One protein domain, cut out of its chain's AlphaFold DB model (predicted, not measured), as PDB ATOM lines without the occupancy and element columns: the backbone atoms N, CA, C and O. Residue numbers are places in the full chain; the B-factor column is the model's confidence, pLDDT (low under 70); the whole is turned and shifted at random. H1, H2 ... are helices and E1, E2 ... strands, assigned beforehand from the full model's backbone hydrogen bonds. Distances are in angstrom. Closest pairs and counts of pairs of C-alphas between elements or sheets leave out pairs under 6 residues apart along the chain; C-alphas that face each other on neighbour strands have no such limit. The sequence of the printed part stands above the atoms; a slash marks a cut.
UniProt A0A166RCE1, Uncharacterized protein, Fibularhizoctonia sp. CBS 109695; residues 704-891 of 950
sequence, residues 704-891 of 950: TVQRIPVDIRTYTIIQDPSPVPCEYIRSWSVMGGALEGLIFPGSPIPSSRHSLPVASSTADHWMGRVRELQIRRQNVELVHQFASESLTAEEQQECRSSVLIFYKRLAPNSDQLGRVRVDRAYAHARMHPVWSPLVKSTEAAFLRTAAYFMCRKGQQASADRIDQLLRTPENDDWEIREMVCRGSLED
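Overview. This is residues 704 to 891 of the 950 residues of an uncharacterized protein of Fibularhizoctonia sp. CBS 109695 (UniProt A0A166RCE1). This is a rod with strands at one end and helices at the other: two strand hairpins, E1-E2 and E3-E4, make one end, and H4 is the core of the helical part, with H2, H3 and H5 packed round it. The long helix H1 reaches from this core to the far end, where H6 is near it, and the long link of residues 736 to 765 runs along the rod to bring the backbone there. The 188 printed residues hold six named helices and four named strands, in the order E1 E2 H1 H2 E3 E4 H3 H4 H5 H6, a mixed class; each of the two sheets is one antiparallel pair. The whole is only just compact, close to loose, with a radius of gyration of the C-alphas of 19.0 A and spans of 65 by 32 by 26 A.

Arrangement. Begin with E1, residues 704 to 711, and E2, residues 729 to 735, an antiparallel hairpin at 151 degrees, where N 708 and O 732 are 2.9 A apart, within hydrogen-bond range. Look next at the hairpin of E3, residues 803 to 809, and E4, residues 817 to 823, antiparallel at 147 degrees, with N 806 and O 820 2.9 A apart, also within range. E2 and E3 are near each other, with 7 pairs of C-alphas within 10 A. The hub is H4, residues 841 to 856, which touches four helices. H1, residues 766 to 789, touches it with residues 784 to 788 alone, the closest C-alphas being those of Ala 787 and Ala 850, 6.2 A apart, at a steep tilt of 46 degrees. H2, residues 793 to 800, touches it at Cys 799 and Phe 846, their closest C-alphas, 5.0 A apart. H3, residues 824 to 831, touches it at Ala 825 and Ala 845, their closest C-alphas, 5.6 A apart. H5, residues 860 to 871, forms a helical hairpin with H4 at a shallow tilt of 23 degrees, opposite ways; the closest C-alphas, of Ala 851 and Ala 863, are 4.3 A apart. H6, residues 877 to 886, is apart from H4 and near H1. In the six helices every O i to N i+4 pair is within hydrogen-bond range.

Along the chain. Find C-alpha 704 at (235.995, 208.637, 343.943); from there E1 runs 19.6 A, and E2 comes back over 18.9 A. H1 starts at C-alpha 766, (242.434, 194.751, 382.414), and runs 34.4 A. E3 measures 19.4 A, E4 18.9 A, H4 23.0 A and H5 16.0 A. H6 ends at C-alpha 886, (253.494, 206.172, 374.500).

Size, cuts and confidence. The C-alphas of Pro 723 and His 765 are the two farthest apart, 66.0 A. The printed part has no cut; the links E1 to E2 and E2 to H1 are long. Look for low confidence at residues 750 to 753, under 70, against a mean pLDDT of the printed part of 90.5.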
ATOM      1  N   THR A 704     235.969 208.629 345.410       82.25
ATOM      2  CA  THR A 704     235.995 208.637 343.943       82.25
ATOM      3  C   THR A 704     234.654 209.119 343.404       82.25
ATOM      4  O   THR A 704     233.607 208.592 343.788       82.25
ATOM      5  N   VAL A 705     234.711 210.084 342.489       87.25
ATOM      6  CA  VAL A 705     233.568 210.623 341.734       87.25
ATOM      7  C   VAL A 705     233.452 209.924 340.378       87.25
ATOM      8  O   VAL A 705     232.371 209.507 339.977       87.25
ATOM      9  N   GLN A 706     234.578 209.756 339.679       91.12
ATOM     10  CA  GLN A 706     234.628 209.224 338.315       91.12
ATOM     11  C   GLN A 706     235.940 208.460 338.087       91.12
ATOM     12  O   GLN A 706     236.970 208.814 338.659       91.12
ATOM     13  N   ARG A 707     235.933 207.449 337.211       91.50
ATOM     14  CA  ARG A 707     237.160 206.901 336.606       91.50
ATOM     15  C   ARG A 707     237.310 207.417 335.178       91.50
ATOM     16  O   ARG A 707     236.335 207.430 334.431       91.50
ATOM     17  N   ILE A 708     238.524 207.800 334.805       93.94
ATOM     18  CA  ILE A 708     238.868 208.385 333.500       93.94
ATOM     19  C   ILE A 708     240.074 207.655 332.886       93.94
ATOM     20  O   ILE A 708     240.974 207.258 333.633       93.94
ATOM     21  N   PRO A 709     240.128 207.435 331.561       94.81
ATOM     22  CA  PRO A 709     241.320 206.918 330.898       94.81
ATOM     23  C   PRO A 709     242.311 208.058 330.607       94.81
ATOM     24  O   PRO A 709     241.921 209.157 330.217       94.81
ATOM     25  N   VAL A 710     243.601 207.791 330.803       93.88
ATOM     26  CA  VAL A 710     244.701 208.756 330.636       93.88
ATOM     27  C   VAL A 710     245.829 208.101 329.840       93.88
ATOM     28  O   VAL A 710     246.205 206.965 330.142       93.88
ATOM     29  N   ASP A 711     246.387 208.810 328.855       93.62
ATOM     30  CA  ASP A 711     247.632 208.410 328.185       93.62
ATOM     31  C   ASP A 711     248.819 208.779 329.084       93.62
ATOM     32  O   ASP A 711     249.074 209.953 329.373       93.62
ATOM     33  N   ILE A 712     249.554 207.769 329.547       93.31
ATOM     34  CA  ILE A 712     250.670 207.939 330.490       93.31
ATOM     35  C   ILE A 712     251.909 208.612 329.882       93.31
ATOM     36  O   ILE A 712     252.819 208.964 330.633       93.31
ATOM     37  N   ARG A 713     251.973 208.771 328.554       94.06
ATOM     38  CA  ARG A 713     253.096 209.410 327.843       94.06
ATOM     39  C   ARG A 713     252.961 210.930 327.824       94.06
ATOM     40  O   ARG A 713     253.951 211.638 327.965       94.06
ATOM     41  N   THR A 714     251.737 211.413 327.634       92.19
ATOM     42  CA  THR A 714     251.382 212.836 327.504       92.19
ATOM     43  C   THR A 714     250.729 213.406 328.762       92.19
ATOM     44  O   THR A 714     250.602 214.622 328.876       92.19
ATOM     45  N   TYR A 715     250.297 212.547 329.694       92.88
ATOM     46  CA  TYR A 715     249.453 212.901 330.839       92.88
ATOM     47  C   TYR A 715     248.176 213.650 330.428       92.88
ATOM     48  O   TYR A 715     247.738 214.589 331.096       92.88
ATOM     49  N   THR A 716     247.571 213.216 329.319       92.75
ATOM     50  CA  THR A 716     246.287 213.731 328.831       92.75
ATOM     51  C   THR A 716     245.157 212.751 329.103       92.75
ATOM     52  O   THR A 716     245.276 211.560 328.807       92.75
ATOM     53  N   ILE A 717     244.044 213.266 329.619       92.44
ATOM     54  CA  ILE A 717     242.763 212.561 329.668       92.44
ATOM     55  C   ILE A 717     242.330 212.255 328.231       92.44
ATOM     56  O   ILE A 717     242.445 213.101 327.346       92.44
ATOM     57  N   ILE A 718     241.858 211.034 328.000       93.56
ATOM     58  CA  ILE A 718     241.373 210.581 326.698       93.56
ATOM     59  C   ILE A 718     239.842 210.510 326.751       93.56
ATOM     60  O   ILE A 718     239.283 210.038 327.740       93.56
ATOM     61  N   GLN A 719     239.155 210.956 325.698       91.19
ATOM     62  CA  GLN A 719     237.693 210.841 325.597       91.19
ATOM     63  C   GLN A 719     237.282 209.549 324.870       91.19
ATOM     64  O   GLN A 719     236.469 208.791 325.391       91.19
ATOM     65  N   ASP A 720     237.914 209.245 323.731       89.50
ATOM     66  CA  ASP A 720     237.845 207.937 323.066       89.50
ATOM     67  C   ASP A 720     239.203 207.215 323.177       89.50
ATOM     68  O   ASP A 720     240.188 207.722 322.638       89.50
ATOM     69  N   PRO A 721     239.299 206.049 323.846       85.94
ATOM     70  CA  PRO A 721     240.539 205.280 323.940       85.94
ATOM     71  C   PRO A 721     240.970 204.602 322.626       85.94
ATOM     72  O   PRO A 721     242.107 204.138 322.555       85.94
ATOM     73  N   SER A 722     240.123 204.533 321.589       89.69
ATOM     74  CA  SER A 722     240.398 203.761 320.363       89.69
ATOM     75  C   SER A 722     241.693 204.093 319.588       89.69
ATOM     76  O   SER A 722     242.273 203.153 319.036       89.69
ATOM     77  N   PRO A 723     242.217 205.342 319.542       87.81
ATOM     78  CA  PRO A 723     243.423 205.663 318.777       87.81
ATOM     79  C   PRO A 723     244.723 205.522 319.591       87.81
ATOM     80  O   PRO A 723     245.809 205.727 319.043       87.81
ATOM     81  N   VAL A 724     244.649 205.196 320.888       87.19
ATOM     82  CA  VAL A 724     245.821 205.060 321.770       87.19
ATOM     83  C   VAL A 724     246.049 203.579 322.100       87.19
ATOM     84  O   VAL A 724     245.144 202.926 322.614       87.19
ATOM     85  N   PRO A 725     247.249 203.012 321.860       89.94
ATOM     86  CA  PRO A 725     247.537 201.629 322.234       89.94
ATOM     87  C   PRO A 725     247.311 201.379 323.732       89.94
ATOM     88  O   PRO A 725     247.830 202.113 324.577       89.94
ATOM     89  N   CYS A 726     246.564 200.320 324.066       86.44
ATOM     90  CA  CYS A 726     246.103 200.023 325.429       86.44
ATOM     91  C   CYS A 726     247.232 199.945 326.474       86.44
ATOM     92  O   CYS A 726     247.018 200.237 327.649       86.44
ATOM     93  N   GLU A 727     248.448 199.594 326.053       90.94
ATOM     94  CA  GLU A 727     249.662 199.603 326.878       90.94
ATOM     95  C   GLU A 727     249.974 200.974 327.510       90.94
ATOM     96  O   GLU A 727     250.470 201.004 328.642       90.94
ATOM     97  N   TYR A 728     249.606 202.084 326.857       92.19
ATOM     98  CA  TYR A 728     249.782 203.460 327.346       92.19
ATOM     99  C   TYR A 728     248.558 204.021 328.081       92.19
ATOM    100  O   TYR A 728     248.675 205.042 328.754       92.19
ATOM    101  N   ILE A 729     247.396 203.368 327.998       89.19
ATOM    102  CA  ILE A 729     246.184 203.825 328.688       89.19
ATOM    103  C   ILE A 729     246.185 203.313 330.129       89.19
ATOM    104  O   ILE A 729     246.342 202.116 330.383       89.19
ATOM    105  N   ARG A 730     245.952 204.191 331.106       92.50
ATOM    106  CA  ARG A 730     245.634 203.791 332.489       92.50
ATOM    107  C   ARG A 730     244.339 204.444 332.951       92.50
ATOM    108  O   ARG A 730     244.053 205.582 332.599       92.50
ATOM    109  N   SER A 731     243.563 203.714 333.751       92.50
ATOM    110  CA  SER A 731     242.385 204.266 334.421       92.50
ATOM    111  C   SER A 731     242.820 204.971 335.704       92.50
ATOM    112  O   SER A 731     243.425 204.346 336.576       92.50
ATOM    113  N   TRP A 732     242.553 206.270 335.784       94.19
ATOM    114  CA  TRP A 732     242.799 207.128 336.943       94.19
ATOM    115  C   TRP A 732     241.468 207.543 337.575       94.19
ATOM    116  O   TRP A 732     240.420 207.472 336.928       94.19
ATOM    117  N   SER A 733     241.494 207.969 338.837       93.69
ATOM    118  CA  SER A 733     240.280 208.244 339.616       93.69
ATOM    119  C   SER A 733     240.179 209.718 339.984       93.69
ATOM    120  O   SER A 733     241.044 210.241 340.680       93.69
ATOM    121  N   VAL A 734     239.115 210.380 339.533       93.56
ATOM    122  CA  VAL A 734     238.740 211.732 339.963       93.56
ATOM    123  C   VAL A 734     238.229 211.650 341.396       93.56
ATOM    124  O   VAL A 734     237.340 210.847 341.697       93.56
ATOM    125  N   MET A 735     238.806 212.463 342.272       93.50
ATOM    126  CA  MET A 735     238.569 212.429 343.710       93.50
ATOM    127  C   MET A 735     237.456 213.402 344.120       93.50
ATOM    128  O   MET A 735     237.176 214.363 343.405       93.50
ATOM    129  N   GLY A 736     236.803 213.136 345.255       89.75
ATOM    130  CA  GLY A 736     235.643 213.898 345.741       89.75
ATOM    131  C   GLY A 736     235.810 214.497 347.140       89.75
ATOM    132  O   GLY A 736     236.702 214.105 347.899       89.75
ATOM    133  N   GLY A 737     234.928 215.439 347.486       87.81
ATOM    134  CA  GLY A 737     234.845 216.062 348.808       87.81
ATOM    135  C   GLY A 737     236.149 216.741 349.236       87.81
ATOM    136  O   GLY A 737     236.662 217.621 348.554       87.81
ATOM    137  N   ALA A 738     236.738 216.302 350.352       85.62
ATOM    138  CA  ALA A 738     237.976 216.878 350.898       85.62
ATOM    139  C   ALA A 738     239.233 216.722 350.002       85.62
ATOM    140  O   ALA A 738     240.302 217.221 350.364       85.62
ATOM    141  N   LEU A 739     239.119 216.021 348.866       90.06
ATOM    142  CA  LEU A 739     240.140 215.892 347.816       90.06
ATOM    143  C   LEU A 739     239.597 216.289 346.423       90.06
ATOM    144  O   LEU A 739     240.167 215.896 345.406       90.06
ATOM    145  N   GLU A 740     238.486 217.028 346.345       92.75
ATOM    146  CA  GLU A 740     237.828 217.367 345.079       92.75
ATOM    147  C   GLU A 740     238.738 218.124 344.093       92.75
ATOM    148  O   GLU A 740     239.582 218.945 344.461       92.75
ATOM    149  N   GLY A 741     238.592 217.808 342.803       92.00
ATOM    150  CA  GLY A 741     239.419 218.365 341.730       92.00
ATOM    151  C   GLY A 741     240.837 217.785 341.647       92.00
ATOM    152  O   GLY A 741     241.569 218.127 340.713       92.00
ATOM    153  N   LEU A 742     241.227 216.898 342.569       95.12
ATOM    154  CA  LEU A 742     242.411 216.049 342.433       95.12
ATOM    155  C   LEU A 742     242.067 214.743 341.707       95.12
ATOM    156  O   LEU A 742     240.928 214.281 341.685       95.12
ATOM    157  N   ILE A 743     243.084 214.134 341.108       94.88
ATOM    158  CA  ILE A 743     243.003 212.891 340.345       94.88
ATOM    159  C   ILE A 743     244.099 211.956 340.861       94.88
ATOM    160  O   ILE A 743     245.285 212.290 340.816       94.88
ATOM    161  N   PHE A 744     243.709 210.794 341.375       93.81
ATOM    162  CA  PHE A 744     244.620 209.762 341.866       93.81
ATOM    163  C   PHE A 744     245.093 208.862 340.705       93.81
ATOM    164  O   PHE A 744     244.255 208.402 339.916       93.81
ATOM    165  N   PRO A 745     246.407 208.579 340.577       91.88
ATOM    166  CA  PRO A 745     246.958 207.776 339.487       91.88
ATOM    167  C   PRO A 745     246.686 206.274 339.679       91.88
ATOM    168  O   PRO A 745     247.542 205.508 340.116       91.88
ATOM    169  N   GLY A 746     245.476 205.847 339.326       88.50
ATOM    170  CA  GLY A 746     245.007 204.465 339.430       88.50
ATOM    171  C   GLY A 746     243.571 204.395 339.950       88.50
ATOM    172  O   GLY A 746     242.819 205.368 339.878       88.50
ATOM    173  N   SER A 747     243.202 203.256 340.535       85.81
ATOM    174  CA  SER A 747     242.046 203.175 341.434       85.81
ATOM    175  C   SER A 747     242.524 203.281 342.882       85.81
ATOM    176  O   SER A 747     243.458 202.552 343.220       85.81
ATOM    177  N   PRO A 748     241.865 204.062 343.763       83.50
ATOM    178  CA  PRO A 748     241.887 203.738 345.184       83.50
ATOM    179  C   PRO A 748     241.383 202.296 345.357       83.50
ATOM    180  O   PRO A 748     240.492 201.865 344.610       83.50
ATOM    181  N   ILE A 749     241.970 201.519 346.272       71.00
ATOM    182  CA  ILE A 749     241.566 200.116 346.458       71.00
ATOM    183  C   ILE A 749     240.138 200.103 347.008       71.00
ATOM    184  O   ILE A 749     239.886 200.762 348.020       71.00
ATOM    185  N   PRO A 750     239.196 199.372 346.385       54.88
ATOM    186  CA  PRO A 750     237.842 199.251 346.894       54.88
ATOM    187  C   PRO A 750     237.822 198.288 348.081       54.88
ATOM    188  O   PRO A 750     237.374 197.150 347.966       54.88
ATOM    189  N   SER A 751     238.262 198.763 349.240       54.56
ATOM    190  CA  SER A 751     237.709 198.238 350.475       54.56
ATOM    191  C   SER A 751     236.387 198.915 350.801       54.56
ATOM    192  O   SER A 751     236.102 200.036 350.366       54.56
ATOM    193  N   SER A 752     235.548 198.195 351.543       65.38
ATOM    194  CA  SER A 752     234.302 198.740 352.076       65.38
ATOM    195  C   SER A 752     234.602 200.022 352.857       65.38
ATOM    196  O   SER A 752     235.490 200.041 353.703       65.38
ATOM    197  N   ARG A 753     233.859 201.102 352.587       67.81
ATOM    198  CA  ARG A 753     234.051 202.400 353.266       67.81
ATOM    199  C   ARG A 753     233.653 202.376 354.743       67.81
ATOM    200  O   ARG A 753     233.887 203.348 355.447       67.81
ATOM    201  N   HIS A 754     233.040 201.288 355.187       77.44
ATOM    202  CA  HIS A 754     232.644 201.068 356.565       77.44
ATOM    203  C   HIS A 754     233.782 200.387 357.327       77.44
ATOM    204  O   HIS A 754     234.532 199.579 356.756       77.44
ATOM    205  N   SER A 755     233.863 200.647 358.630       80.19
ATOM    206  CA  SER A 755     234.646 199.811 359.533       80.19
ATOM    207  C   SER A 755     234.208 198.346 359.426       80.19
ATOM    208  O   SER A 755     233.113 198.019 358.957       80.19
ATOM    209  N   LEU A 756     235.067 197.437 359.863       86.12
ATOM    210  CA  LEU A 756     234.638 196.080 360.183       86.12
ATOM    211  C   LEU A 756     233.852 196.084 361.510       86.12
ATOM    212  O   LEU A 756     233.848 197.099 362.216       86.12
ATOM    213  N   PRO A 757     233.161 194.983 361.862       83.75
ATOM    214  CA  PRO A 757     232.678 194.788 363.223       83.75
ATOM    215  C   PRO A 757     233.834 194.926 364.219       83.75
ATOM    216  O   PRO A 757     234.956 194.512 363.922       83.75
ATOM    217  N   VAL A 758     233.553 195.490 365.392       79.69
ATOM    218  CA  VAL A 758     234.538 195.604 366.475       79.69
ATOM    219  C   VAL A 758     234.994 194.210 366.876       79.69
ATOM    220  O   VAL A 758     234.167 193.324 367.108       79.69
ATOM    221  N   ALA A 759     236.306 194.012 366.948       79.62
ATOM    222  CA  ALA A 759     236.875 192.744 367.368       79.62
ATOM    223  C   ALA A 759     236.673 192.573 368.881       79.62
ATOM    224  O   ALA A 759     237.464 193.089 369.675       79.62
ATOM    225  N   SER A 760     235.611 191.853 369.263       77.06
ATOM    226  CA  SER A 760     235.265 191.530 370.654       77.06
ATOM    227  C   SER A 760     236.504 191.128 371.450       77.06
ATOM    228  O   SER A 760     237.251 190.248 371.014       77.06
ATOM    229  N   SER A 761     236.724 191.767 372.597       82.75
ATOM    230  CA  SER A 761     237.766 191.328 373.523       82.75
ATOM    231  C   SER A 761     237.368 189.996 374.156       82.75
ATOM    232  O   SER A 761     236.208 189.820 374.532       82.75
ATOM    233  N   THR A 762     238.316 189.072 374.291       85.19
ATOM    234  CA  THR A 762     238.134 187.845 375.088       85.19
ATOM    235  C   THR A 762     238.572 188.013 376.546       85.19
ATOM    236  O   THR A 762     238.590 187.037 377.291       85.19
ATOM    237  N   ALA A 763     238.939 189.229 376.964       81.75
ATOM    238  CA  ALA A 763     239.422 189.505 378.308       81.75
ATOM    239  C   ALA A 763     238.294 189.879 379.282       81.75
ATOM    240  O   ALA A 763     237.526 190.813 379.047       81.75
ATOM    241  N   ASP A 764     238.279 189.215 380.437       82.12
ATOM    242  CA  ASP A 764     237.378 189.538 381.550       82.12
ATOM    243  C   ASP A 764     237.948 190.616 382.499       82.12
ATOM    244  O   ASP A 764     237.244 191.103 383.378       82.12
ATOM    245  N   HIS A 765     239.225 190.995 382.346       82.00
ATOM    246  CA  HIS A 765     239.934 191.923 383.239       82.00
ATOM    247  C   HIS A 765     241.070 192.679 382.523       82.00
ATOM    248  O   HIS A 765     241.596 192.212 381.509       82.00
ATOM    249  N   TRP A 766     241.492 193.829 383.072       80.88
ATOM    250  CA  TRP A 766     242.434 194.751 382.414       80.88
ATOM    251  C   TRP A 766     243.775 194.120 382.008       80.88
ATOM    252  O   TRP A 766     244.200 194.302 380.873       80.88
ATOM    253  N   MET A 767     244.406 193.304 382.860       85.50
ATOM    254  CA  MET A 767     245.632 192.559 382.504       85.50
ATOM    255  C   MET A 767     245.433 191.620 381.302       85.50
ATOM    256  O   MET A 767     246.318 191.519 380.452       85.50
ATOM    257  N   GLY A 768     244.266 190.981 381.175       87.31
ATOM    258  CA  GLY A 768     243.922 190.201 379.985       87.31
ATOM    259  C   GLY A 768     243.798 191.081 378.738       87.31
ATOM    260  O   GLY A 768     244.324 190.725 377.686       87.31
ATOM    261  N   ARG A 769     243.171 192.262 378.860       86.75
ATOM    262  CA  ARG A 769     243.014 193.225 377.755       86.75
ATOM    263  C   ARG A 769     244.360 193.817 377.327       86.75
ATOM    264  O   ARG A 769     244.597 193.929 376.131       86.75
ATOM    265  N   VAL A 770     245.270 194.118 378.258       90.25
ATOM    266  CA  VAL A 770     246.637 194.582 377.948       90.25
ATOM    267  C   VAL A 770     247.420 193.510 377.185       90.25
ATOM    268  O   VAL A 770     247.958 193.821 376.124       90.25
ATOM    269  N   ARG A 771     247.420 192.246 377.644       91.50
ATOM    270  CA  ARG A 771     248.055 191.133 376.906       91.50
ATOM    271  C   ARG A 771     247.444 190.947 375.515       91.50
ATOM    272  O   ARG A 771     248.172 190.828 374.534       91.50
ATOM    273  N   GLU A 772     246.116 190.973 375.408       92.38
ATOM    274  CA  GLU A 772     245.410 190.889 374.124       92.38
ATOM    275  C   GLU A 772     245.821 192.028 373.176       92.38
ATOM    276  O   GLU A 772     246.111 191.780 372.006       92.38
ATOM    277  N   LEU A 773     245.900 193.265 373.670       92.31
ATOM    278  CA  LEU A 773     246.311 194.431 372.887       92.31
ATOM    279  C   LEU A 773     247.788 194.375 372.477       92.31
ATOM    280  O   LEU A 773     248.096 194.737 371.344       92.31
ATOM    281  N   GLN A 774     248.683 193.869 373.330       94.12
ATOM    282  CA  GLN A 774     250.088 193.613 372.983       94.12
ATOM    283  C   GLN A 774     250.205 192.549 371.878       94.12
ATOM    284  O   GLN A 774     250.891 192.771 370.882       94.12
ATOM    285  N   ILE A 775     249.462 191.439 371.966       94.25
ATOM    286  CA  ILE A 775     249.420 190.408 370.912       94.25
ATOM    287  C   ILE A 775     248.845 190.982 369.605       94.25
ATOM    288  O   ILE A 775     249.396 190.756 368.523       94.25
ATOM    289  N   ARG A 776     247.757 191.764 369.667       93.94
ATOM    290  CA  ARG A 776     247.186 192.432 368.483       93.94
ATOM    291  C   ARG A 776     248.157 193.482 367.905       93.94
ATOM    292  O   ARG A 776     248.242 193.597 366.683       93.94
ATOM    293  N   ARG A 777     248.956 194.170 368.734       95.56
ATOM    294  CA  ARG A 777     250.020 195.107 368.313       95.56
ATOM    295  C   ARG A 777     251.191 194.397 367.624       95.56
ATOM    296  O   ARG A 777     251.552 194.789 366.519       95.56
ATOM    297  N   GLN A 778     251.704 193.306 368.187       95.25
ATOM    298  CA  GLN A 778     252.732 192.474 367.541       95.25
ATOM    299  C   GLN A 778     252.259 191.950 366.173       95.25
ATOM    300  O   GLN A 778     253.024 191.904 365.211       95.25
ATOM    301  N   ASN A 779     250.966 191.633 366.028       95.19
ATOM    302  CA  ASN A 779     250.381 191.278 364.733       95.19
ATOM    303  C   ASN A 779     250.368 192.443 363.717       95.19
ATOM    304  O   ASN A 779     250.512 192.187 362.519       95.19
ATOM    305  N   VAL A 780     250.248 193.708 364.151       96.38
ATOM    306  CA  VAL A 780     250.448 194.884 363.275       96.38
ATOM    307  C   VAL A 780     251.890 194.939 362.781       96.38
ATOM    308  O   VAL A 780     252.127 195.106 361.583       96.38
ATOM    309  N   GLU A 781     252.849 194.762 363.685       95.88
ATOM    310  CA  GLU A 781     254.284 194.835 363.394       95.88
ATOM    311  C   GLU A 781     254.726 193.720 362.435       95.88
ATOM    312  O   GLU A 781     255.386 194.004 361.435       95.88
ATOM    313  N   LEU A 782     254.259 192.483 362.641       96.38
ATOM    314  CA  LEU A 782     254.481 191.361 361.720       96.38
ATOM    315  C   LEU A 782     253.890 191.621 360.325       96.38
ATOM    316  O   LEU A 782     254.524 191.306 359.316       96.38
ATOM    317  N   VAL A 783     252.700 192.228 360.231       96.94
ATOM    318  CA  VAL A 783     252.104 192.613 358.936       96.94
ATOM    319  C   VAL A 783     252.891 193.756 358.280       96.94
ATOM    320  O   VAL A 783     253.075 193.737 357.062       96.94
ATOM    321  N   HIS A 784     253.411 194.713 359.050       96.88
ATOM    322  CA  HIS A 784     254.259 195.804 358.556       96.88
ATOM    323  C   HIS A 784     255.646 195.320 358.090       96.88
ATOM    324  O   HIS A 784     256.154 195.788 357.062       96.88
ATOM    325  N   GLN A 785     256.240 194.347 358.786       97.06
ATOM    326  CA  GLN A 785     257.473 193.674 358.373       97.06
ATOM    327  C   GLN A 785     257.251 192.882 357.079       97.06
ATOM    328  O   GLN A 785     257.920 193.158 356.084       97.06
ATOM    329  N   PHE A 786     256.253 191.992 357.039       97.38
ATOM    330  CA  PHE A 786     255.895 191.229 355.838       97.38
ATOM    331  C   PHE A 786     255.596 192.142 354.635       97.38
ATOM    332  O   PHE A 786     256.020 191.869 353.507       97.38
ATOM    333  N   ALA A 787     254.897 193.259 354.866       97.31
ATOM    334  CA  ALA A 787     254.638 194.263 353.841       97.31
ATOM    335  C   ALA A 787     255.919 194.964 353.369       97.31
ATOM    336  O   ALA A 787     256.034 195.256 352.184       97.31
ATOM    337  N   SER A 788     256.893 195.201 354.251       97.44
ATOM    338  CA  SER A 788     258.203 195.742 353.866       97.44
ATOM    339  C   SER A 788     259.002 194.744 353.023       97.44
ATOM    340  O   SER A 788     259.495 195.106 351.959       97.44
ATOM    341  N   GLU A 789     259.086 193.487 353.456       97.12
ATOM    342  CA  GLU A 789     259.832 192.411 352.781       97.12
ATOM    343  C   GLU A 789     259.240 192.046 351.406       97.12
ATOM    344  O   GLU A 789     259.974 191.707 350.479       97.12
ATOM    345  N   SER A 790     257.923 192.195 351.233       96.94
ATOM    346  CA  SER A 790     257.213 191.963 349.961       96.94
ATOM    347  C   SER A 790     257.405 193.068 348.904       96.94
ATOM    348  O   SER A 790     256.889 192.957 347.782       96.94
ATOM    349  N   LEU A 791     258.100 194.160 349.239       97.31
ATOM    350  CA  LEU A 791     258.302 195.331 348.380       97.31
ATOM    351  C   LEU A 791     259.773 195.506 347.996       97.31
ATOM    352  O   LEU A 791     260.674 195.300 348.810       97.31
ATOM    353  N   THR A 792     260.019 195.947 346.759       97.62
ATOM    354  CA  THR A 792     261.375 196.317 346.322       97.62
ATOM    355  C   THR A 792     261.881 197.532 347.104       97.62
ATOM    356  O   THR A 792     261.095 198.287 347.671       97.62
ATOM    357  N   ALA A 793     263.194 197.775 347.108       97.31
ATOM    358  CA  ALA A 793     263.760 198.953 347.770       97.31
ATOM    359  C   ALA A 793     263.156 200.278 347.253       97.31
ATOM    360  O   ALA A 793     262.904 201.185 348.045       97.31
ATOM    361  N   GLU A 794     262.855 200.364 345.952       97.06
ATOM    362  CA  GLU A 794     262.182 201.514 345.334       97.06
ATOM    363  C   GLU A 794     260.731 201.655 345.821       97.06
ATOM    364  O   GLU A 794     260.318 202.743 346.216       97.06
ATOM    365  N   GLU A 795     259.969 200.559 345.866       96.25
ATOM    366  CA  GLU A 795     258.591 200.558 346.375       96.25
ATOM    367  C   GLU A 795     258.538 200.859 347.880       96.25
ATOM    368  O   GLU A 795     257.653 201.586 348.325       96.25
ATOM    369  N   GLN A 796     259.493 200.363 348.674       97.25
ATOM    370  CA  GLN A 796     259.633 200.713 350.090       97.25
ATOM    371  C   GLN A 796     259.976 202.196 350.273       97.25
ATOM    372  O   GLN A 796     259.414 202.845 351.158       97.25
ATOM    373  N   GLN A 797     260.882 202.747 349.457       96.62
ATOM    374  CA  GLN A 797     261.218 204.172 349.480       96.62
ATOM    375  C   GLN A 797     260.008 205.021 349.075       96.62
ATOM    376  O   GLN A 797     259.712 206.013 349.744       96.62
ATOM    377  N   GLU A 798     259.253 204.607 348.051       94.50
ATOM    378  CA  GLU A 798     257.989 205.258 347.720       94.50
ATOM    379  C   GLU A 798     257.008 205.136 348.888       94.50
ATOM    380  O   GLU A 798     256.454 206.159 349.270       94.50
ATOM    381  N   CYS A 799     256.841 203.972 349.528       95.12
ATOM    382  CA  CYS A 799     255.960 203.765 350.691       95.12
ATOM    383  C   CYS A 799     256.347 204.601 351.927       95.12
ATOM    384  O   CYS A 799     255.453 205.004 352.672       95.12
ATOM    385  N   ARG A 800     257.635 204.918 352.113       95.75
ATOM    386  CA  ARG A 800     258.155 205.770 353.205       95.75
ATOM    387  C   ARG A 800     258.143 207.276 352.893       95.75
ATOM    388  O   ARG A 800     258.353 208.074 353.800       95.75
ATOM    389  N   SER A 801     257.877 207.688 351.651       95.94
ATOM    390  CA  SER A 801     257.728 209.110 351.298       95.94
ATOM    391  C   SER A 801     256.539 209.753 352.023       95.94
ATOM    392  O   SER A 801     255.407 209.282 351.912       95.94
ATOM    393  N   SER A 802     256.770 210.895 352.678       94.12
ATOM    394  CA  SER A 802     255.716 211.735 353.272       94.12
ATOM    395  C   SER A 802     254.768 212.350 352.236       94.12
ATOM    396  O   SER A 802     253.670 212.773 352.575       94.12
ATOM    397  N   VAL A 803     255.157 212.377 350.959       94.75
ATOM    398  CA  VAL A 803     254.362 212.934 349.858       94.75
ATOM    399  C   VAL A 803     253.740 211.820 349.015       94.75
ATOM    400  O   VAL A 803     254.392 210.816 348.705       94.75
ATOM    401  N   LEU A 804     252.494 212.024 348.586       93.69
ATOM    402  CA  LEU A 804     251.837 211.263 347.521       93.69
ATOM    403  C   LEU A 804     251.546 212.188 346.323       93.69
ATOM    404  O   LEU A 804     251.246 213.373 346.492       93.69
ATOM    405  N   ILE A 805     251.687 211.663 345.101       94.81
ATOM    406  CA  ILE A 805     251.502 212.435 343.864       94.81
ATOM    407  C   ILE A 805     250.072 212.255 343.355       94.81
ATOM    408  O   ILE A 805     249.698 211.184 342.878       94.81
ATOM    409  N   PHE A 806     249.303 213.336 343.406       95.50
ATOM    410  CA  PHE A 806     248.044 213.484 342.684       95.50
ATOM    411  C   PHE A 806     248.279 214.247 341.379       95.50
ATOM    412  O   PHE A 806     249.363 214.766 341.106       95.50
ATOM    413  N   TYR A 807     247.231 214.342 340.575       96.88
ATOM    414  CA  TYR A 807     247.179 215.150 339.369       96.88
ATOM    415  C   TYR A 807     245.976 216.099 339.421       96.88
ATOM    416  O   TYR A 807     245.014 215.845 340.142       96.88
ATOM    417  N   LYS A 808     246.018 217.195 338.666       96.81
ATOM    418  CA  LYS A 808     244.910 218.150 338.507       96.81
ATOM    419  C   LYS A 808     244.891 218.662 337.067       96.81
ATOM    420  O   LYS A 808     245.955 218.859 336.480       96.81
ATOM    421  N   ARG A 809     243.702 218.879 336.491       96.56
ATOM    422  CA  ARG A 809     243.565 219.519 335.169       96.56
ATOM    423  C   ARG A 809     244.202 220.914 335.205       96.56
ATOM    424  O   ARG A 809     243.918 221.678 336.126       96.56
ATOM    425  N   LEU A 810     245.045 221.253 334.224       93.38
ATOM    426  CA  LEU A 810     245.767 222.541 334.201       93.38
ATOM    427  C   LEU A 810     244.833 223.760 334.085       93.38
ATOM    428  O   LEU A 810     245.143 224.831 334.595       93.38
ATOM    429  N   ALA A 811     243.669 223.572 333.467       94.38
ATOM    430  CA  ALA A 811     242.518 224.472 333.500       94.38
ATOM    431  C   ALA A 811     241.242 223.608 333.596       94.38
ATOM    432  O   ALA A 811     241.314 222.436 333.221       94.38
ATOM    433  N   PRO A 812     240.079 224.125 334.045       90.94
ATOM    434  CA  PRO A 812     238.888 223.303 334.313       90.94
ATOM    435  C   PRO A 812     238.472 222.379 333.157       90.94
ATOM    436  O   PRO A 812     238.161 221.214 333.385       90.94
ATOM    437  N   ASN A 813     238.571 222.877 331.920       92.19
ATOM    438  CA  ASN A 813     238.211 222.156 330.695       92.19
ATOM    439  C   ASN A 813     239.432 221.593 329.935       92.19
ATOM    440  O   ASN A 813     239.291 221.143 328.804       92.19
ATOM    441  N   SER A 814     240.639 221.648 330.512       95.12
ATOM    442  CA  SER A 814     241.844 221.095 329.880       95.12
ATOM    443  C   SER A 814     241.972 219.609 330.181       95.12
ATOM    444  O   SER A 814     241.886 219.196 331.340       95.12
ATOM    445  N   ASP A 815     242.224 218.804 329.152       93.44
ATOM    446  CA  ASP A 815     242.547 217.384 329.304       93.44
ATOM    447  C   ASP A 815     244.015 217.151 329.723       93.44
ATOM    448  O   ASP A 815     244.355 216.038 330.114       93.44
ATOM    449  N   GLN A 816     244.882 218.176 329.727       95.06
ATOM    450  CA  GLN A 816     246.255 218.074 330.251       95.06
ATOM    451  C   GLN A 816     246.297 218.102 331.787       95.06
ATOM    452  O   GLN A 816     245.662 218.948 332.428       95.06
ATOM    453  N   LEU A 817     247.109 217.217 332.375       95.88
ATOM    454  CA  LEU A 817     247.220 217.036 333.822       95.88
ATOM    455  C   LEU A 817     248.571 217.492 334.392       95.88
ATOM    456  O   LEU A 817     249.623 216.933 334.086       95.88
ATOM    457  N   GLY A 818     248.532 218.462 335.307       95.62
ATOM    458  CA  GLY A 818     249.672 218.852 336.137       95.62
ATOM    459  C   GLY A 818     249.801 217.964 337.376       95.62
ATOM    460  O   GLY A 818     248.795 217.561 337.959       95.62
ATOM    461  N   ARG A 819     251.035 217.673 337.805       96.69
ATOM    462  CA  ARG A 819     251.313 216.949 339.061       96.69
ATOM    463  C   ARG A 819     251.114 217.859 340.274       96.69
ATOM    464  O   ARG A 819     251.631 218.972 340.302       96.69
ATOM    465  N   VAL A 820     250.454 217.341 341.303       96.75
ATOM    466  CA  VAL A 820     250.248 217.984 342.606       96.75
ATOM    467  C   VAL A 820     250.861 217.099 343.690       96.75
ATOM    468  O   VAL A 820     250.617 215.894 343.734       96.75
ATOM    469  N   ARG A 821     251.670 217.689 344.572       96.38
ATOM    470  CA  ARG A 821     252.199 217.013 345.765       96.38
ATOM    471  C   ARG A 821     251.239 217.245 346.926       96.38
ATOM    472  O   ARG A 821     250.926 218.395 347.220       96.38
ATOM    473  N   VAL A 822     250.794 216.173 347.570       94.69
ATOM    474  CA  VAL A 822     249.907 216.212 348.744       94.69
ATOM    475  C   VAL A 822     250.574 215.431 349.872       94.69
ATOM    476  O   VAL A 822     251.254 214.437 349.606       94.69
ATOM    477  N   ASP A 823     250.401 215.871 351.121       94.38
ATOM    478  CA  ASP A 823     250.817 215.073 352.277       94.38
ATOM    479  C   ASP A 823     250.106 213.713 352.271       94.38
ATOM    480  O   ASP A 823     248.901 213.612 352.018       94.38
ATOM    481  N   ARG A 824     250.865 212.652 352.526       92.56
ATOM    482  CA  ARG A 824     250.380 211.283 352.417       92.56
ATOM    483  C   ARG A 824     249.479 210.870 353.569       92.56
ATOM    484  O   ARG A 824     248.522 210.139 353.318       92.56
ATOM    485  N   ALA A 825     249.777 211.284 354.797       87.75
ATOM    486  CA  ALA A 825     248.951 210.928 355.946       87.75
ATOM    487  C   ALA A 825     247.567 211.574 355.801       87.75
ATOM    488  O   ALA A 825     246.554 210.884 355.908       87.75
ATOM    489  N   TYR A 826     247.526 212.854 355.417       88.88
ATOM    490  CA  TYR A 826     246.302 213.563 355.045       88.88
ATOM    491  C   TYR A 826     245.571 212.881 353.880       88.88
ATOM    492  O   TYR A 826     244.377 212.591 353.980       88.88
ATOM    493  N   ALA A 827     246.273 212.595 352.778       90.69
ATOM    494  CA  ALA A 827     245.670 211.980 351.599       90.69
ATOM    495  C   ALA A 827     245.062 210.605 351.906       90.69
ATOM    496  O   ALA A 827     243.899 210.370 351.579       90.69
ATOM    497  N   HIS A 828     245.812 209.709 352.553       89.31
ATOM    498  CA  HIS A 828     245.304 208.385 352.908       89.31
ATOM    499  C   HIS A 828     244.161 208.485 353.914       89.31
ATOM    500  O   HIS A 828     243.121 207.909 353.632       89.31
ATOM    501  N   ALA A 829     244.266 209.285 354.980       84.44
ATOM    502  CA  ALA A 829     243.179 209.453 355.955       84.44
ATOM    503  C   ALA A 829     241.868 209.986 355.340       84.44
ATOM    504  O   ALA A 829     240.787 209.681 355.843       84.44
ATOM    505  N   ARG A 830     241.938 210.755 354.240       85.94
ATOM    506  CA  ARG A 830     240.758 211.202 353.476       85.94
ATOM    507  C   ARG A 830     240.257 210.181 352.453       85.94
ATOM    508  O   ARG A 830     239.051 210.097 352.253       85.94
ATOM    509  N   MET A 831     241.137 209.421 351.797       85.19
ATOM    510  CA  MET A 831     240.736 208.377 350.839       85.19
ATOM    511  C   MET A 831     240.192 207.121 351.530       85.19
ATOM    512  O   MET A 831     239.241 206.507 351.047       85.19
ATOM    513  N   HIS A 832     240.831 206.740 352.634       84.56
ATOM    514  CA  HIS A 832     240.658 205.501 353.377       84.56
ATOM    515  C   HIS A 832     240.980 205.758 354.859       84.56
ATOM    516  O   HIS A 832     242.154 205.724 355.240       84.56
ATOM    517  N   PRO A 833     239.963 206.013 355.700       83.62
ATOM    518  CA  PRO A 833     240.156 206.138 357.139       83.62
ATOM    519  C   PRO A 833     240.854 204.911 357.744       83.62
ATOM    520  O   PRO A 833     240.873 203.823 357.160       83.62
ATOM    521  N   VAL A 834     241.433 205.094 358.928       88.12
ATOM    522  CA  VAL A 834     242.131 204.042 359.676       88.12
ATOM    523  C   VAL A 834     241.405 203.871 361.000       88.12
ATOM    524  O   VAL A 834     241.498 204.718 361.888       88.12
ATOM    525  N   TRP A 835     240.643 202.788 361.099       88.06
ATOM    526  CA  TRP A 835     239.780 202.500 362.242       88.06
ATOM    527  C   TRP A 835     240.505 201.747 363.355       88.06
ATOM    528  O   TRP A 835     240.044 201.778 364.486       88.06
ATOM    529  N   SER A 836     241.636 201.102 363.059       92.31
ATOM    530  CA  SER A 836     242.439 200.453 364.095       92.31
ATOM    531  C   SER A 836     243.294 201.477 364.854       92.31
ATOM    532  O   SER A 836     244.121 202.148 364.227       92.31
ATOM    533  N   PRO A 837     243.153 201.601 366.187       92.31
ATOM    534  CA  PRO A 837     244.029 202.435 367.012       92.31
ATOM    535  C   PRO A 837     245.418 201.812 367.225       92.31
ATOM    536  O   PRO A 837     246.359 202.519 367.571       92.31
ATOM    537  N   LEU A 838     245.563 200.503 366.973       95.12
ATOM    538  CA  LEU A 838     246.806 199.736 367.128       95.12
ATOM    539  C   LEU A 838     247.872 200.047 366.062       95.12
ATOM    540  O   LEU A 838     249.016 199.602 366.187       95.12
ATOM    541  N   VAL A 839     247.509 200.787 365.009       95.12
ATOM    542  CA  VAL A 839     248.383 201.142 363.883       95.12
ATOM    543  C   VAL A 839     248.741 202.626 363.962       95.12
ATOM    544  O   VAL A 839     247.859 203.487 363.913       95.12
ATOM    545  N   LYS A 840     250.034 202.954 364.031       93.94
ATOM    546  CA  LYS A 840     250.506 204.349 364.050       93.94
ATOM    547  C   LYS A 840     250.201 205.030 362.714       93.94
ATOM    548  O   LYS A 840     250.277 204.402 361.662       93.94
ATOM    549  N   SER A 841     249.936 206.338 362.710       89.62
ATOM    550  CA  SER A 841     249.590 207.087 361.481       89.62
ATOM    551  C   SER A 841     250.626 206.944 360.350       89.62
ATOM    552  O   SER A 841     250.268 206.934 359.172       89.62
ATOM    553  N   THR A 842     251.908 206.798 360.698       91.94
ATOM    554  CA  THR A 842     253.019 206.542 359.768       91.94
ATOM    555  C   THR A 842     252.987 205.126 359.189       91.94
ATOM    556  O   THR A 842     253.081 204.961 357.974       91.94
ATOM    557  N   GLU A 843     252.797 204.113 360.034       94.88
ATOM    558  CA  GLU A 843     252.633 202.709 359.632       94.88
ATOM    559  C   GLU A 843     251.397 202.535 358.759       94.88
ATOM    560  O   GLU A 843     251.457 201.864 357.738       94.88
ATOM    561  N   ALA A 844     250.289 203.190 359.107       93.50
ATOM    562  CA  ALA A 844     249.064 203.153 358.327       93.50
ATOM    563  C   ALA A 844     249.267 203.768 356.936       93.50
ATOM    564  O   ALA A 844     248.826 203.196 355.939       93.50
ATOM    565  N   ALA A 845     249.992 204.888 356.842       93.25
ATOM    566  CA  ALA A 845     250.351 205.495 355.565       93.25
ATOM    567  C   ALA A 845     251.296 204.606 354.727       93.25
ATOM    568  O   ALA A 845     251.135 204.529 353.503       93.25
ATOM    569  N   PHE A 846     252.238 203.905 355.366       95.62
ATOM    570  CA  PHE A 846     253.098 202.909 354.719       95.62
ATOM    571  C   PHE A 846     252.277 201.712 354.218       95.62
ATOM    572  O   PHE A 846     252.257 201.446 353.019       95.62
ATOM    573  N   LEU A 847     251.528 201.054 355.107       96.00
ATOM    574  CA  LEU A 847     250.679 199.887 354.848       96.00
ATOM    575  C   LEU A 847     249.643 200.154 353.755       96.00
ATOM    576  O   LEU A 847     249.493 199.343 352.841       96.00
ATOM    577  N   ARG A 848     248.969 201.313 353.776       94.12
ATOM    578  CA  ARG A 848     248.034 201.697 352.709       94.12
ATOM    579  C   ARG A 848     248.740 201.773 351.357       94.12
ATOM    580  O   ARG A 848     248.185 201.327 350.358       94.12
ATOM    581  N   THR A 849     249.972 202.285 351.329       94.12
ATOM    582  CA  THR A 849     250.795 202.350 350.111       94.12
ATOM    583  C   THR A 849     251.282 200.960 349.678       94.12
ATOM    584  O   THR A 849     251.203 200.630 348.497       94.12
ATOM    585  N   ALA A 850     251.670 200.099 350.621       95.62
ATOM    586  CA  ALA A 850     252.049 198.712 350.358       95.62
ATOM    587  C   ALA A 850     250.900 197.895 349.743       95.62
ATOM    588  O   ALA A 850     251.113 197.176 348.765       95.62
ATOM    589  N   ALA A 851     249.669 198.066 350.237       94.50
ATOM    590  CA  ALA A 851     248.481 197.419 349.683       94.50
ATOM    591  C   ALA A 851     248.259 197.780 348.199       94.50
ATOM    592  O   ALA A 851     247.945 196.896 347.400       94.50
ATOM    593  N   TYR A 852     248.500 199.036 347.790       92.44
ATOM    594  CA  TYR A 852     248.448 199.443 346.375       92.44
ATOM    595  C   TYR A 852     249.444 198.681 345.499       92.44
ATOM    596  O   TYR A 852     249.075 198.210 344.418       92.44
ATOM    597  N   PHE A 853     250.686 198.527 345.959       94.06
ATOM    598  CA  PHE A 853     251.692 197.741 345.245       94.06
ATOM    599  C   PHE A 853     251.334 196.251 345.209       94.06
ATOM    600  O   PHE A 853     251.409 195.645 344.143       94.06
ATOM    601  N   MET A 854     250.850 195.675 346.311       94.56
ATOM    602  CA  MET A 854     250.397 194.279 346.366       94.56
ATOM    603  C   MET A 854     249.234 194.004 345.401       94.56
ATOM    604  O   MET A 854     249.338 193.092 344.580       94.56
ATOM    605  N   CYS A 855     248.180 194.831 345.391       91.44
ATOM    606  CA  CYS A 855     247.109 194.745 344.388       91.44
ATOM    607  C   CYS A 855     247.656 194.848 342.955       91.44
ATOM    608  O   CYS A 855     247.281 194.058 342.090       91.44
ATOM    609  N   ARG A 856     248.584 195.780 342.695       89.44
ATOM    610  CA  ARG A 856     249.218 195.954 341.375       89.44
ATOM    611  C   ARG A 856     250.084 194.754 340.955       89.44
ATOM    612  O   ARG A 856     250.190 194.497 339.758       89.44
ATOM    613  N   LYS A 857     250.660 194.016 341.909       92.81
ATOM    614  CA  LYS A 857     251.372 192.738 341.703       92.81
ATOM    615  C   LYS A 857     250.435 191.522 341.604       92.81
ATOM    616  O   LYS A 857     250.914 190.417 341.370       92.81
ATOM    617  N   GLY A 858     249.124 191.691 341.802       91.56
ATOM    618  CA  GLY A 858     248.151 190.593 341.861       91.56
ATOM    619  C   GLY A 858     248.088 189.861 343.211       91.56
ATOM    620  O   GLY A 858     247.346 188.890 343.342       91.56
ATOM    621  N   GLN A 859     248.807 190.330 344.235       94.31
ATOM    622  CA  GLN A 859     248.821 189.778 345.598       94.31
ATOM    623  C   GLN A 859     247.585 190.239 346.398       94.31
ATOM    624  O   GLN A 859     247.701 190.811 347.484       94.31
ATOM    625  N   GLN A 860     246.387 190.022 345.843       92.50
ATOM    626  CA  GLN A 860     245.137 190.585 346.365       92.50
ATOM    627  C   GLN A 860     244.884 190.188 347.827       92.50
ATOM    628  O   GLN A 860     244.640 191.062 348.647       92.50
ATOM    629  N   ALA A 861     245.068 188.913 348.188       92.88
ATOM    630  CA  ALA A 861     244.875 188.434 349.562       92.88
ATOM    631  C   ALA A 861     245.800 189.116 350.596       92.88
ATOM    632  O   ALA A 861     245.420 189.287 351.754       92.88
ATOM    633  N   SER A 862     247.004 189.538 350.194       94.38
ATOM    634  CA  SER A 862     247.921 190.289 351.062       94.38
ATOM    635  C   SER A 862     247.458 191.737 351.244       94.38
ATOM    636  O   SER A 862     247.465 192.244 352.364       94.38
ATOM    637  N   ALA A 863     246.990 192.378 350.169       93.25
ATOM    638  CA  ALA A 863     246.398 193.712 350.232       93.25
ATOM    639  C   ALA A 863     245.090 193.727 351.047       93.25
ATOM    640  O   ALA A 863     244.893 194.632 351.857       93.25
ATOM    641  N   ASP A 864     244.246 192.703 350.894       91.38
ATOM    642  CA  ASP A 864     243.005 192.523 351.655       91.38
ATOM    643  C   ASP A 864     243.290 192.311 353.149       91.38
ATOM    644  O   ASP A 864     242.610 192.900 353.985       91.38
ATOM    645  N   ARG A 865     244.332 191.541 353.512       93.62
ATOM    646  CA  ARG A 865     244.761 191.373 354.915       93.62
ATOM    647  C   ARG A 865     245.255 192.687 355.528       93.62
ATOM    648  O   ARG A 865     244.923 192.985 356.674       93.62
ATOM    649  N   ILE A 866     246.025 193.481 354.778       95.25
ATOM    650  CA  ILE A 866     246.462 194.816 355.221       95.25
ATOM    651  C   ILE A 866     245.257 195.752 355.384       95.25
ATOM    652  O   ILE A 866     245.163 196.474 356.375       95.25
ATOM    653  N   ASP A 867     244.314 195.740 354.441       92.12
ATOM    654  CA  ASP A 867     243.096 196.536 354.552       92.12
ATOM    655  C   ASP A 867     242.239 196.123 355.754       92.12
ATOM    656  O   ASP A 867     241.791 196.992 356.501       92.12
ATOM    657  N   GLN A 868     242.053 194.818 355.967       91.69
ATOM    658  CA  GLN A 868     241.310 194.272 357.098       91.69
ATOM    659  C   GLN A 868     241.896 194.771 358.422       91.69
ATOM    660  O   GLN A 868     241.146 195.226 359.284       91.69
ATOM    661  N   LEU A 869     243.226 194.762 358.557       94.12
ATOM    662  CA  LEU A 869     243.921 195.306 359.722       94.12
ATOM    663  C   LEU A 869     243.613 196.801 359.918       94.12
ATOM    664  O   LEU A 869     243.132 197.196 360.975       94.12
ATOM    665  N   LEU A 870     243.800 197.626 358.881       92.69
ATOM    666  CA  LEU A 870     243.538 199.074 358.933       92.69
ATOM    667  C   LEU A 870     242.060 199.420 359.204       92.69
ATOM    668  O   LEU A 870     241.761 200.507 359.707       92.69
ATOM    669  N   ARG A 871     241.136 198.510 358.871       89.75
ATOM    670  CA  ARG A 871     239.680 198.670 359.005       89.75
ATOM    671  C   ARG A 871     239.054 197.974 360.213       89.75
ATOM    672  O   ARG A 871     237.836 198.062 360.356       89.75
ATOM    673  N   THR A 872     239.831 197.307 361.065       90.06
ATOM    674  CA  THR A 872     239.321 196.670 362.291       90.06
ATOM    675  C   THR A 872     239.303 197.684 363.438       90.06
ATOM    676  O   THR A 872     240.381 198.057 363.897       90.06
ATOM    677  N   PRO A 873     238.127 198.154 363.902       87.56
ATOM    678  CA  PRO A 873     238.045 198.984 365.096       87.56
ATOM    679  C   PRO A 873     238.220 198.147 366.370       87.56
ATOM    680  O   PRO A 873     237.868 196.966 366.417       87.56
ATOM    681  N   GLU A 874     238.706 198.802 367.416       84.69
ATOM    682  CA  GLU A 874     238.862 198.267 368.771       84.69
ATOM    683  C   GLU A 874     237.987 199.057 369.745       84.69
ATOM    684  O   GLU A 874     237.845 200.267 369.578       84.69
ATOM    685  N   ASN A 875     237.475 198.402 370.793       78.44
ATOM    686  CA  ASN A 875     237.018 199.110 371.995       78.44
ATOM    687  C   ASN A 875     238.164 199.963 372.557       78.44
ATOM    688  O   ASN A 875     239.316 199.548 372.457       78.44
ATOM    689  N   ASP A 876     237.834 201.092 373.193       78.50
ATOM    690  CA  ASP A 876     238.805 201.948 373.894       78.50
ATOM    691  C   ASP A 876     239.809 202.622 372.915       78.50
ATOM    692  O   ASP A 876     241.028 202.596 373.076       78.50
ATOM    693  N   ASP A 877     239.279 203.175 371.809       79.06
ATOM    694  CA  ASP A 877     240.055 203.703 370.670       79.06
ATOM    695  C   ASP A 877     241.009 204.850 371.038       79.06
ATOM    696  O   ASP A 877     242.126 204.908 370.519       79.06
ATOM    697  N   TRP A 878     240.597 205.748 371.936       79.38
ATOM    698  CA  TRP A 878     241.433 206.864 372.385       79.38
ATOM    699  C   TRP A 878     242.565 206.365 373.289       79.38
ATOM    700  O   TRP A 878     243.735 206.691 373.078       79.38
ATOM    701  N   GLU A 879     242.214 205.502 374.232       85.12
ATOM    702  CA  GLU A 879     243.078 204.925 375.253       85.12
ATOM    703  C   GLU A 879     244.172 204.064 374.600       85.12
ATOM    704  O   GLU A 879     245.358 204.179 374.924       85.12
ATOM    705  N   ILE A 880     243.802 203.257 373.598       88.06
ATOM    706  CA  ILE A 880     244.759 202.475 372.806       88.06
ATOM    707  C   ILE A 880     245.659 203.388 371.971       88.06
ATOM    708  O   ILE A 880     246.868 203.152 371.944       88.06
ATOM    709  N   ARG A 881     245.129 204.436 371.319       86.31
ATOM    710  CA  ARG A 881     245.976 205.398 370.582       86.31
ATOM    711  C   ARG A 881     247.003 206.034 371.504       86.31
ATOM    712  O   ARG A 881     248.165 206.130 371.114       86.31
ATOM    713  N   GLU A 882     246.617 206.418 372.719       87.12
ATOM    714  CA  GLU A 882     247.561 206.998 373.668       87.12
ATOM    715  C   GLU A 882     248.641 205.988 374.089       87.12
ATOM    716  O   GLU A 882     249.824 206.321 374.020       87.12
ATOM    717  N   MET A 883     248.294 204.739 374.417       89.69
ATOM    718  CA  MET A 883     249.292 203.700 374.729       89.69
ATOM    719  C   MET A 883     250.227 203.377 373.546       89.69
ATOM    720  O   MET A 883     251.431 203.186 373.738       89.69
ATOM    721  N   VAL A 884     249.717 203.358 372.310       92.19
ATOM    722  CA  VAL A 884     250.527 203.177 371.086       92.19
ATOM    723  C   VAL A 884     251.450 204.375 370.847       92.19
ATOM    724  O   VAL A 884     252.599 204.195 370.442       92.19
ATOM    725  N   CYS A 885     250.994 205.598 371.128       88.81
ATOM    726  CA  CYS A 885     251.819 206.808 371.068       88.81
ATOM    727  C   CYS A 885     252.865 206.870 372.192       88.81
ATOM    728  O   CYS A 885     253.981 207.330 371.949       88.81
ATOM    729  N   ARG A 886     252.545 206.368 373.391       88.50
ATOM    730  CA  ARG A 886     253.494 206.172 374.500       88.50
ATOM    731  C   ARG A 886     254.482 205.031 374.222       88.50
ATOM    732  O   ARG A 886     255.539 205.001 374.849       88.50
ATOM    733  N   GLY A 887     254.166 204.106 373.311       91.19
ATOM    734  CA  GLY A 887     254.963 202.913 372.991       91.19
ATOM    735  C   GLY A 887     254.868 201.795 374.039       91.19
ATOM    736  O   GLY A 887     255.734 200.926 374.094       91.19
ATOM    737  N   SER A 888     253.856 201.818 374.910       91.94
ATOM    738  CA  SER A 888     253.729 200.877 376.035       91.94
ATOM    739  C   SER A 888     253.097 199.528 375.646       91.94
ATOM    740  O   SER A 888     253.211 198.558 376.392       91.94
ATOM    741  N   LEU A 889     252.480 199.434 374.458       92.88
ATOM    742  CA  LEU A 889     252.045 198.160 373.853       92.88
ATOM    743  C   LEU A 889     253.131 197.468 373.007       92.88
ATOM    744  O   LEU A 889     252.912 196.347 372.558       92.88
ATOM    745  N   GLU A 890     254.269 198.124 372.766       92.06
ATOM    746  CA  GLU A 890     255.379 197.586 371.956       92.06
ATOM    747  C   GLU A 890     256.439 196.898 372.829       92.06
ATOM    748  O   GLU A 890     257.067 195.929 372.413       92.06
ATOM    749  N   ASP A 891     256.617 197.383 374.059       88.81
ATOM    750  CA  ASP A 891     257.559 196.851 375.040       88.81
ATOM    751  C   ASP A 891     256.818 196.053 376.125       88.81
ATOM    752  O   ASP A 891     255.996 196.594 376.870       88.81
TER     753      ASP A 891